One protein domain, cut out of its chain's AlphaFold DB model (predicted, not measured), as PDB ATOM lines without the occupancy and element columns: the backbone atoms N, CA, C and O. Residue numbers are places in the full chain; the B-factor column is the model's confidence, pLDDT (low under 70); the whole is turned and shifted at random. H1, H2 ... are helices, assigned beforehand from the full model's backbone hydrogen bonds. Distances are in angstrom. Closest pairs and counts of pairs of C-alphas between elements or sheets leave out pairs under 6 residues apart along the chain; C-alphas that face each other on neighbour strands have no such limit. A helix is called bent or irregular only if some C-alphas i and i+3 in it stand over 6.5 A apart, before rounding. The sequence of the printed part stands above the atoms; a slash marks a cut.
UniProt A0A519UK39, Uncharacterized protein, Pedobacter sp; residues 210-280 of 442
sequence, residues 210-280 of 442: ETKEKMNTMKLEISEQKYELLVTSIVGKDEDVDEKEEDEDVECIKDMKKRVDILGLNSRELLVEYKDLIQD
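This is residues 210 to 280 of the 442 residues of an uncharacterized protein of Pedobacter sp (UniProt A0A519UK39). One long helix, H1, sticks out as an arm over its first ten residues, 210 to 219, while the rest of it runs beside a small head made of the arm H2b and the short helices H3 and H4. After H1 the backbone swings out in a second free stretch, residues 236 to 245, and folds back through the arm H2a of the bent helix H2 to reach the head. The printed part has 71 residues with four named helices, in the order H1, H2, H3, H4, and no named strand; the class is all helix. It is only just loose, close to compact, with a radius of gyration of the C-alphas of 13.5 A, and it spans 43 by 29 by 17 A.

H1, residues 210 to 235, is followed by H2, residues 245 to 263. By its hydrogen bonds H2 was assigned as one helix, but it is bent: C-alphas 252 and 255 are 7.9 A apart. Its arms H2a, residues 245 to 252, and H2b, residues 255 to 263, are about perpendicular at 75 degrees. H1 and H2a are close but not clearly touching; their closest C-alphas, those of Lys 226 and Cys 252, are 7.2 A apart. H1, with residues 227 to 230 alone, only just touches H2b, with 3 pairs of C-alphas within 8 A, the closest those of Leu 230 and Lys 257 at 7.0 A; the tilt is steep at 53 degrees, the same way. With residues 231 to 235 alone, H1 only just touches H3, residues 268 to 273, again with 3 pairs; the closest C-alphas are those of Val 235 and Arg 268, 6.7 A apart. H2b touches H4, residues 275 to 279, where the closest C-alphas, those of Met 256 and Ile 278, are 5.5 A apart. H2a is apart from H3 and from H4. Every O i to N i+4 pair is within hydrogen-bond range in H1, H2b, H3 and H4; in H2a 3 of 4 are.

H1 begins at C-alpha 210 (-8.187, 12.121, -39.798) and runs 37.6 A to C-alpha 235 (1.403, 48.163, -35.046). H2a measures 11.4 A, H2b 12.4 A, H3 8.5 A and H4 6.2 A from first to last C-alpha. H4 ends at C-alpha 279 (-1.587, 32.465, -27.942).

The two C-alphas farthest apart, those of Glu 210 and Glu 239, are 43.7 A apart. The printed part has no cut and no long link. The mean pLDDT of the printed part is 79.8, and residues 236 to 251 are under 70.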
ATOM      1  N   GLU A 210      -8.196  11.179 -38.672       85.50
ATOM      2  CA  GLU A 210      -8.187  12.121 -39.798       85.50
ATOM      3  C   GLU A 210      -9.056  13.367 -39.530       85.50
ATOM      4  O   GLU A 210      -8.645  14.499 -39.784       85.50
ATOM      5  N   THR A 211     -10.264  13.196 -38.977       82.62
ATOM      6  CA  THR A 211     -11.134  14.332 -38.632       82.62
ATOM      7  C   THR A 211     -10.547  15.142 -37.484       82.62
ATOM      8  O   THR A 211     -10.605  16.371 -37.517       82.62
ATOM      9  N   LYS A 212      -9.953  14.485 -36.479       85.06
ATOM     10  CA  LYS A 212      -9.292  15.187 -35.369       85.06
ATOM     11  C   LYS A 212      -8.092  15.999 -35.845       85.06
ATOM     12  O   LYS A 212      -7.915  17.120 -35.377       85.06
ATOM     13  N   GLU A 213      -7.285  15.453 -36.749       87.06
ATOM     14  CA  GLU A 213      -6.149  16.155 -37.347       87.06
ATOM     15  C   GLU A 213      -6.625  17.383 -38.116       87.06
ATOM     16  O   GLU A 213      -6.179  18.485 -37.806       87.06
ATOM     17  N   LYS A 214      -7.628  17.239 -38.994       85.62
ATOM     18  CA  LYS A 214      -8.239  18.377 -39.705       85.62
ATOM     19  C   LYS A 214      -8.755  19.455 -38.747       85.62
ATOM     20  O   LYS A 214      -8.477  20.635 -38.948       85.62
ATOM     21  N   MET A 215      -9.463  19.065 -37.681       85.56
ATOM     22  CA  MET A 215      -9.930  20.002 -36.646       85.56
ATOM     23  C   MET A 215      -8.769  20.730 -35.948       85.56
ATOM     24  O   MET A 215      -8.889  21.912 -35.628       85.56
ATOM     25  N   ASN A 216      -7.663  20.036 -35.668       85.75
ATOM     26  CA  ASN A 216      -6.505  20.632 -35.005       85.75
ATOM     27  C   ASN A 216      -5.749  21.591 -35.935       85.75
ATOM     28  O   ASN A 216      -5.366  22.662 -35.475       85.75
ATOM     29  N   THR A 217      -5.589  21.252 -37.217       88.12
ATOM     30  CA  THR A 217      -4.978  22.141 -38.215       88.12
ATOM     31  C   THR A 217      -5.774  23.438 -38.350       88.12
ATOM     32  O   THR A 217      -5.215  24.512 -38.154       88.12
ATOM     33  N   MET A 218      -7.099  23.350 -38.519       84.62
ATOM     34  CA  MET A 218      -7.967  24.538 -38.586       84.62
ATOM     35  C   MET A 218      -7.895  25.395 -37.314       84.62
ATOM     36  O   MET A 218      -7.908  26.620 -37.379       84.62
ATOM     37  N   LYS A 219      -7.811  24.766 -36.132       85.19
ATOM     38  CA  LYS A 219      -7.654  25.493 -34.863       85.19
ATOM     39  C   LYS A 219      -6.363  26.320 -34.847       85.19
ATOM     40  O   LYS A 219      -6.377  27.438 -34.335       85.19
ATOM     41  N   LEU A 220      -5.264  25.765 -35.360       86.56
ATOM     42  CA  LEU A 220      -3.978  26.459 -35.433       86.56
ATOM     43  C   LEU A 220      -4.026  27.606 -36.445       86.56
ATOM     44  O   LEU A 220      -3.615  28.709 -36.103       86.56
ATOM     45  N   GLU A 221      -4.601  27.382 -37.627       88.50
ATOM     46  CA  GLU A 221      -4.776  28.417 -38.659       88.50
ATOM     47  C   GLU A 221      -5.587  29.613 -38.143       88.50
ATOM     48  O   GLU A 221      -5.170  30.756 -38.299       88.50
ATOM     49  N   ILE A 222      -6.702  29.370 -37.449       85.69
ATOM     50  CA  ILE A 222      -7.517  30.447 -36.862       85.69
ATOM     51  C   ILE A 222      -6.761  31.178 -35.752       85.69
ATOM     52  O   ILE A 222      -6.859  32.396 -35.628       85.69
ATOM     53  N   SER A 223      -6.017  30.446 -34.920       85.88
ATOM     54  CA  SER A 223      -5.180  31.063 -33.884       85.88
ATOM     55  C   SER A 223      -4.107  31.968 -34.490       85.88
ATOM     56  O   SER A 223      -3.751  32.979 -33.886       85.88
ATOM     57  N   GLU A 224      -3.594  31.602 -35.661       89.88
ATOM     58  CA  GLU A 224      -2.612  32.381 -36.403       89.88
ATOM     59  C   GLU A 224      -3.235  33.631 -37.023       89.88
ATOM     60  O   GLU A 224      -2.735  34.727 -36.803       89.88
ATOM     61  N   GLN A 225      -4.382  33.494 -37.692       88.12
ATOM     62  CA  GLN A 225      -5.134  34.626 -38.242       88.12
ATOM     63  C   GLN A 225      -5.464  35.665 -37.165       88.12
ATOM     64  O   GLN A 225      -5.223  36.852 -37.351       88.12
ATOM     65  N   LYS A 226      -5.934  35.216 -35.994       87.31
ATOM     66  CA  LYS A 226      -6.192  36.094 -34.841       87.31
ATOM     67  C   LYS A 226      -4.942  36.815 -34.349       87.31
ATOM     68  O   LYS A 226      -5.023  37.963 -33.927       87.31
ATOM     69  N   TYR A 227      -3.797  36.140 -34.371       89.31
ATOM     70  CA  TYR A 227      -2.533  36.747 -33.976       89.31
ATOM     71  C   TYR A 227      -2.078  37.806 -34.990       89.31
ATOM     72  O   TYR A 227      -1.677  38.890 -34.581       89.31
ATOM     73  N   GLU A 228      -2.204  37.550 -36.292       89.38
ATOM     74  CA  GLU A 228      -1.869  38.543 -37.323       89.38
ATOM     75  C   GLU A 228      -2.806  39.763 -37.284       89.38
ATOM     76  O   GLU A 228      -2.340  40.900 -37.386       89.38
ATOM     77  N   LEU A 229      -4.106  39.553 -37.037       86.69
ATOM     78  CA  LEU A 229      -5.059  40.638 -36.773       86.69
ATOM     79  C   LEU A 229      -4.638  41.468 -35.554       86.69
ATOM     80  O   LEU A 229      -4.606  42.694 -35.617       86.69
ATOM     81  N   LEU A 230      -4.236  40.814 -34.459       87.88
ATOM     82  CA  LEU A 230      -3.729  41.491 -33.266       87.88
ATOM     83  C   LEU A 230      -2.478  42.327 -33.562       87.88
ATOM     84  O   LEU A 230      -2.427  43.492 -33.169       87.88
ATOM     85  N   VAL A 231      -1.489  41.763 -34.262       86.69
ATOM     86  CA  VAL A 231      -0.259  42.483 -34.639       86.69
ATOM     87  C   VAL A 231      -0.597  43.710 -35.482       86.69
ATOM     88  O   VAL A 231      -0.077  44.792 -35.212       86.69
ATOM     89  N   THR A 232      -1.505  43.558 -36.447       85.56
ATOM     90  CA  THR A 232      -1.976  44.663 -37.292       85.56
ATOM     91  C   THR A 232      -2.670  45.732 -36.451       85.56
ATOM     92  O   THR A 232      -2.321  46.897 -36.561       85.56
ATOM     93  N   SER A 233      -3.540  45.350 -35.511       82.94
ATOM     94  CA  SER A 233      -4.255  46.299 -34.641       82.94
ATOM     95  C   SER A 233      -3.356  47.099 -33.683       82.94
ATOM     96  O   SER A 233      -3.729  48.182 -33.237       82.94
ATOM     97  N   ILE A 234      -2.181  46.566 -33.328       78.88
ATOM     98  CA  ILE A 234      -1.236  47.213 -32.401       78.88
ATOM     99  C   ILE A 234      -0.211  48.062 -33.161       78.88
ATOM    100  O   ILE A 234       0.142  49.146 -32.702       78.88
ATOM    101  N   VAL A 235       0.285  47.563 -34.296       73.88
ATOM    102  CA  VAL A 235       1.403  48.163 -35.046       73.88
ATOM    103  C   VAL A 235       0.915  49.026 -36.214       73.88
ATOM    104  O   VAL A 235       1.571  50.003 -36.559       73.88
ATOM    105  N   GLY A 236      -0.222  48.683 -36.813       63.31
ATOM    106  CA  GLY A 236      -0.833  49.365 -37.953       63.31
ATOM    107  C   GLY A 236      -2.039  50.198 -37.535       63.31
ATOM    108  O   GLY A 236      -3.167  49.861 -37.874       63.31
ATOM    109  N   LYS A 237      -1.811  51.293 -36.804       55.88
ATOM    110  CA  LYS A 237      -2.765  52.409 -36.809       55.88
ATOM    111  C   LYS A 237      -2.475  53.273 -38.034       55.88
ATOM    112  O   LYS A 237      -1.840  54.312 -37.896       55.88
ATOM    113  N   ASP A 238      -2.904  52.811 -39.202       44.59
ATOM    114  CA  ASP A 238      -3.168  53.709 -40.325       44.59
ATOM    115  C   ASP A 238      -4.678  53.970 -40.361       44.59
ATOM    116  O   ASP A 238      -5.488  53.073 -40.121       44.59
ATOM    117  N   GLU A 239      -5.017  55.242 -40.537       49.06
ATOM    118  CA  GLU A 239      -6.367  55.799 -40.600       49.06
ATOM    119  C   GLU A 239      -7.169  55.114 -41.729       49.06
ATOM    120  O   GLU A 239      -6.605  54.866 -42.789       49.06
ATOM    121  N   ASP A 240      -8.460  54.830 -41.493       50.53
ATOM    122  CA  ASP A 240      -9.470  54.265 -42.427       50.53
ATOM    123  C   ASP A 240      -9.866  52.782 -42.226       50.53
ATOM    124  O   ASP A 240      -9.763  51.964 -43.142       50.53
ATOM    125  N   VAL A 241     -10.428  52.428 -41.060       50.72
ATOM    126  CA  VAL A 241     -11.228  51.192 -40.907       50.72
ATOM    127  C   VAL A 241     -12.658  51.553 -40.496       50.72
ATOM    128  O   VAL A 241     -12.870  52.339 -39.575       50.72
ATOM    129  N   ASP A 242     -13.643  51.006 -41.214       49.28
ATOM    130  CA  ASP A 242     -15.076  51.221 -40.984       49.28
ATOM    131  C   ASP A 242     -15.497  50.780 -39.563       49.28
ATOM    132  O   ASP A 242     -15.296  49.629 -39.170       49.28
ATOM    133  N   GLU A 243     -16.193  51.659 -38.828       50.25
ATOM    134  CA  GLU A 243     -16.608  51.495 -37.412       50.25
ATOM    135  C   GLU A 243     -17.404  50.202 -37.098       50.25
ATOM    136  O   GLU A 243     -17.595  49.859 -35.934       50.25
ATOM    137  N   LYS A 244     -17.911  49.475 -38.106       46.72
ATOM    138  CA  LYS A 244     -18.675  48.224 -37.920       46.72
ATOM    139  C   LYS A 244     -17.838  46.948 -38.028       46.72
ATOM    140  O   LYS A 244     -18.262  45.938 -37.472       46.72
ATOM    141  N   GLU A 245     -16.707  46.971 -38.735       48.50
ATOM    142  CA  GLU A 245     -15.771  45.833 -38.786       48.50
ATOM    143  C   GLU A 245     -14.839  45.834 -37.560       48.50
ATOM    144  O   GLU A 245     -14.501  44.766 -37.048       48.50
ATOM    145  N   GLU A 246     -14.548  47.014 -36.988       51.09
ATOM    146  CA  GLU A 246     -13.780  47.136 -35.739       51.09
ATOM    147  C   GLU A 246     -14.415  46.365 -34.562       51.09
ATOM    148  O   GLU A 246     -13.701  45.726 -33.788       51.09
ATOM    149  N   ASP A 247     -15.746  46.363 -34.427       52.25
ATOM    150  CA  ASP A 247     -16.430  45.770 -33.267       52.25
ATOM    151  C   ASP A 247     -16.362  44.223 -33.222       52.25
ATOM    152  O   ASP A 247     -16.222  43.641 -32.139       52.25
ATOM    153  N   GLU A 248     -16.443  43.528 -34.366       52.94
ATOM    154  CA  GLU A 248     -16.352  42.053 -34.415       52.94
ATOM    155  C   GLU A 248     -14.898  41.556 -34.335       52.94
ATOM    156  O   GLU A 248     -14.613  40.578 -33.624       52.94
ATOM    157  N   ASP A 249     -13.966  42.253 -34.989       56.84
ATOM    158  CA  ASP A 249     -12.547  41.889 -34.996       56.84
ATOM    159  C   ASP A 249     -11.895  42.101 -33.624       56.84
ATOM    160  O   ASP A 249     -11.144  41.236 -33.154       56.84
ATOM    161  N   VAL A 250     -12.247  43.182 -32.913       62.88
ATOM    162  CA  VAL A 250     -11.742  43.472 -31.559       62.88
ATOM    163  C   VAL A 250     -12.193  42.417 -30.546       62.88
ATOM    164  O   VAL A 250     -11.409  42.021 -29.673       62.88
ATOM    165  N   GLU A 251     -13.421  41.906 -30.661       67.94
ATOM    166  CA  GLU A 251     -13.937  40.899 -29.729       67.94
ATOM    167  C   GLU A 251     -13.230  39.545 -29.918       67.94
ATOM    168  O   GLU A 251     -12.922  38.852 -28.944       67.94
ATOM    169  N   CYS A 252     -12.876  39.175 -31.155       71.75
ATOM    170  CA  CYS A 252     -12.270  37.872 -31.438       71.75
ATOM    171  C   CYS A 252     -10.804  37.732 -30.962       71.75
ATOM    172  O   CYS A 252     -10.351  36.592 -30.750       71.75
ATOM    173  N   ILE A 253     -10.101  38.860 -30.760       82.50
ATOM    174  CA  ILE A 253      -8.705  38.961 -30.274       82.50
ATOM    175  C   ILE A 253      -8.580  39.492 -28.836       82.50
ATOM    176  O   ILE A 253      -7.477  39.540 -28.288       82.50
ATOM    177  N   LYS A 254      -9.692  39.867 -28.198       83.19
ATOM    178  CA  LYS A 254      -9.754  40.524 -26.882       83.19
ATOM    179  C   LYS A 254      -8.877  39.888 -25.807       83.19
ATOM    180  O   LYS A 254      -8.165  40.584 -25.089       83.19
ATOM    181  N   ASP A 255      -8.914  38.565 -25.682       83.69
ATOM    182  CA  ASP A 255      -8.128  37.860 -24.667       83.69
ATOM    183  C   ASP A 255      -6.627  37.863 -24.970       83.69
ATOM    184  O   ASP A 255      -5.821  37.925 -24.040       83.69
ATOM    185  N   MET A 256      -6.237  37.838 -26.249       89.00
ATOM    186  CA  MET A 256      -4.834  38.010 -26.635       89.00
ATOM    187  C   MET A 256      -4.372  39.443 -26.354       89.00
ATOM    188  O   MET A 256      -3.292  39.626 -25.797       89.00
ATOM    189  N   LYS A 257      -5.219  40.439 -26.643       87.75
ATOM    190  CA  LYS A 257      -4.956  41.851 -26.341       87.75
ATOM    191  C   LYS A 257      -4.753  42.091 -24.843       87.75
ATOM    192  O   LYS A 257      -3.722  42.621 -24.455       87.75
ATOM    193  N   LYS A 258      -5.631  41.556 -23.983       89.44
ATOM    194  CA  LYS A 258      -5.443  41.606 -22.518       89.44
ATOM    195  C   LYS A 258      -4.093  41.033 -22.077       89.44
ATOM    196  O   LYS A 258      -3.470  41.570 -21.168       89.44
ATOM    197  N   ARG A 259      -3.645  39.920 -22.676       92.38
ATOM    198  CA  ARG A 259      -2.335  39.327 -22.352       92.38
ATOM    199  C   ARG A 259      -1.200  40.237 -22.796       92.38
ATOM    200  O   ARG A 259      -0.298  40.458 -22.003       92.38
ATOM    201  N   VAL A 260      -1.261  40.772 -24.014       91.06
ATOM    202  CA  VAL A 260      -0.299  41.765 -24.520       91.06
ATOM    203  C   VAL A 260      -0.191  42.956 -23.570       91.06
ATOM    204  O   VAL A 260       0.920  43.303 -23.174       91.06
ATOM    205  N   ASP A 261      -1.329  43.511 -23.148       89.31
ATOM    206  CA  ASP A 261      -1.391  44.663 -22.246       89.31
ATOM    207  C   ASP A 261      -0.757  44.343 -20.884       89.31
ATOM    208  O   ASP A 261       0.060  45.109 -20.381       89.31
ATOM    209  N   ILE A 262      -1.079  43.179 -20.300       90.94
ATOM    210  CA  ILE A 262      -0.482  42.727 -19.030       90.94
ATOM    211  C   ILE A 262       1.031  42.533 -19.169       90.94
ATOM    212  O   ILE A 262       1.773  42.847 -18.241       90.94
ATOM    213  N   LEU A 263       1.483  41.984 -20.297       91.19
ATOM    214  CA  LEU A 263       2.898  41.736 -20.566       91.19
ATOM    215  C   LEU A 263       3.667  43.008 -20.962       91.19
ATOM    216  O   LEU A 263       4.892  42.960 -21.010       91.19
ATOM    217  N   GLY A 264       2.979  44.121 -21.242       88.69
ATOM    218  CA  GLY A 264       3.599  45.380 -21.660       88.69
ATOM    219  C   GLY A 264       4.249  45.326 -23.047       88.69
ATOM    220  O   GLY A 264       5.218  46.040 -23.295       88.69
ATOM    221  N   LEU A 265       3.763  44.469 -23.954       89.56
ATOM    222  CA  LEU A 265       4.379  44.282 -25.276       89.56
ATOM    223  C   LEU A 265       3.909  45.383 -26.239       89.56
ATOM    224  O   LEU A 265       2.764  45.379 -26.682       89.56
ATOM    225  N   ASN A 266       4.800  46.315 -26.575       84.38
ATOM    226  CA  ASN A 266       4.481  47.514 -27.362       84.38
ATOM    227  C   ASN A 266       5.142  47.563 -28.751       84.38
ATOM    228  O   ASN A 266       4.925  48.517 -29.494       84.38
ATOM    229  N   SER A 267       5.939  46.558 -29.119       86.12
ATOM    230  CA  SER A 267       6.638  46.503 -30.404       86.12
ATOM    231  C   SER A 267       6.390  45.181 -31.124       86.12
ATOM    232  O   SER A 267       6.142  44.145 -30.503       86.12
ATOM    233  N   ARG A 268       6.498  45.193 -32.460       87.75
ATOM    234  CA  ARG A 268       6.346  43.980 -33.280       87.75
ATOM    235  C   ARG A 268       7.363  42.901 -32.907       87.75
ATOM    236  O   ARG A 268       7.021  41.724 -32.892       87.75
ATOM    237  N   GLU A 269       8.590  43.305 -32.593       89.44
ATOM    238  CA  GLU A 269       9.672  42.409 -32.177       89.44
ATOM    239  C   GLU A 269       9.296  41.652 -30.898       89.44
ATOM    240  O   GLU A 269       9.376  40.425 -30.868       89.44
ATOM    241  N   LEU A 270       8.775  42.362 -29.891       89.62
ATOM    242  CA  LEU A 270       8.312  41.769 -28.635       89.62
ATOM    243  C   LEU A 270       7.089  40.861 -28.835       89.62
ATOM    244  O   LEU A 270       7.009  39.789 -28.232       89.62
ATOM    245  N   LEU A 271       6.145  41.248 -29.699       90.94
ATOM    246  CA  LEU A 271       4.988  40.405 -30.024       90.94
ATOM    247  C   LEU A 271       5.428  39.070 -30.641       90.94
ATOM    248  O   LEU A 271       4.948  38.015 -30.224       90.94
ATOM    249  N   VAL A 272       6.373  39.111 -31.586       92.25
ATOM    250  CA  VAL A 272       6.931  37.911 -32.227       92.25
ATOM    251  C   VAL A 272       7.714  37.073 -31.222       92.25
ATOM    252  O   VAL A 272       7.516  35.857 -31.165       92.25
ATOM    253  N   GLU A 273       8.555  37.704 -30.399       92.75
ATOM    254  CA  GLU A 273       9.357  37.011 -29.394       92.75
ATOM    255  C   GLU A 273       8.477  36.261 -28.391       92.75
ATOM    256  O   GLU A 273       8.773  35.109 -28.082       92.75
ATOM    257  N   TYR A 274       7.381  36.857 -27.905       94.50
ATOM    258  CA  TYR A 274       6.504  36.285 -26.867       94.50
ATOM    259  C   TYR A 274       5.172  35.734 -27.388       94.50
ATOM    260  O   TYR A 274       4.247  35.484 -26.607       94.50
ATOM    261  N   LYS A 275       5.087  35.459 -28.693       94.06
ATOM    262  CA  LYS A 275       3.899  34.917 -29.368       94.06
ATOM    263  C   LYS A 275       3.278  33.715 -28.657       94.06
ATOM    264  O   LYS A 275       2.056  33.608 -28.552       94.06
ATOM    265  N   ASP A 276       4.105  32.815 -28.127       93.69
ATOM    266  CA  ASP A 276       3.621  31.619 -27.443       93.69
ATOM    267  C   ASP A 276       2.912  31.916 -26.113       93.69
ATOM    268  O   ASP A 276       1.992  31.184 -25.754       93.69
ATOM    269  N   LEU A 277       3.281  32.992 -25.408       93.81
ATOM    270  CA  LEU A 277       2.561  33.474 -24.223       93.81
ATOM    271  C   LEU A 277       1.254  34.184 -24.601       93.81
ATOM    272  O   LEU A 277       0.274  34.110 -23.865       93.81
ATOM    273  N   ILE A 278       1.222  34.849 -25.758       92.75
ATOM    274  CA  ILE A 278       0.021  35.530 -26.257       92.75
ATOM    275  C   ILE A 278      -1.039  34.499 -26.664       92.75
ATOM    276  O   ILE A 278      -2.201  34.616 -26.268       92.75
ATOM    277  N   GLN A 279      -0.652  33.460 -27.410       89.88
ATOM    278  CA  GLN A 279      -1.587  32.465 -27.942       89.88
ATOM    279  C   GLN A 279      -2.001  31.389 -26.911       89.88
ATOM    280  O   GLN A 279      -3.161  30.965 -26.915       89.88
ATOM    281  N   ASP A 280      -1.118  30.964 -25.994       89.88
ATOM    282  CA  ASP A 280      -1.380  29.864 -25.041       89.88
ATOM    283  C   ASP A 280      -1.623  30.353 -23.594       89.88
ATOM    284  O   ASP A 280      -0.700  30.725 -22.869       89.88
TER     285      ASP A 280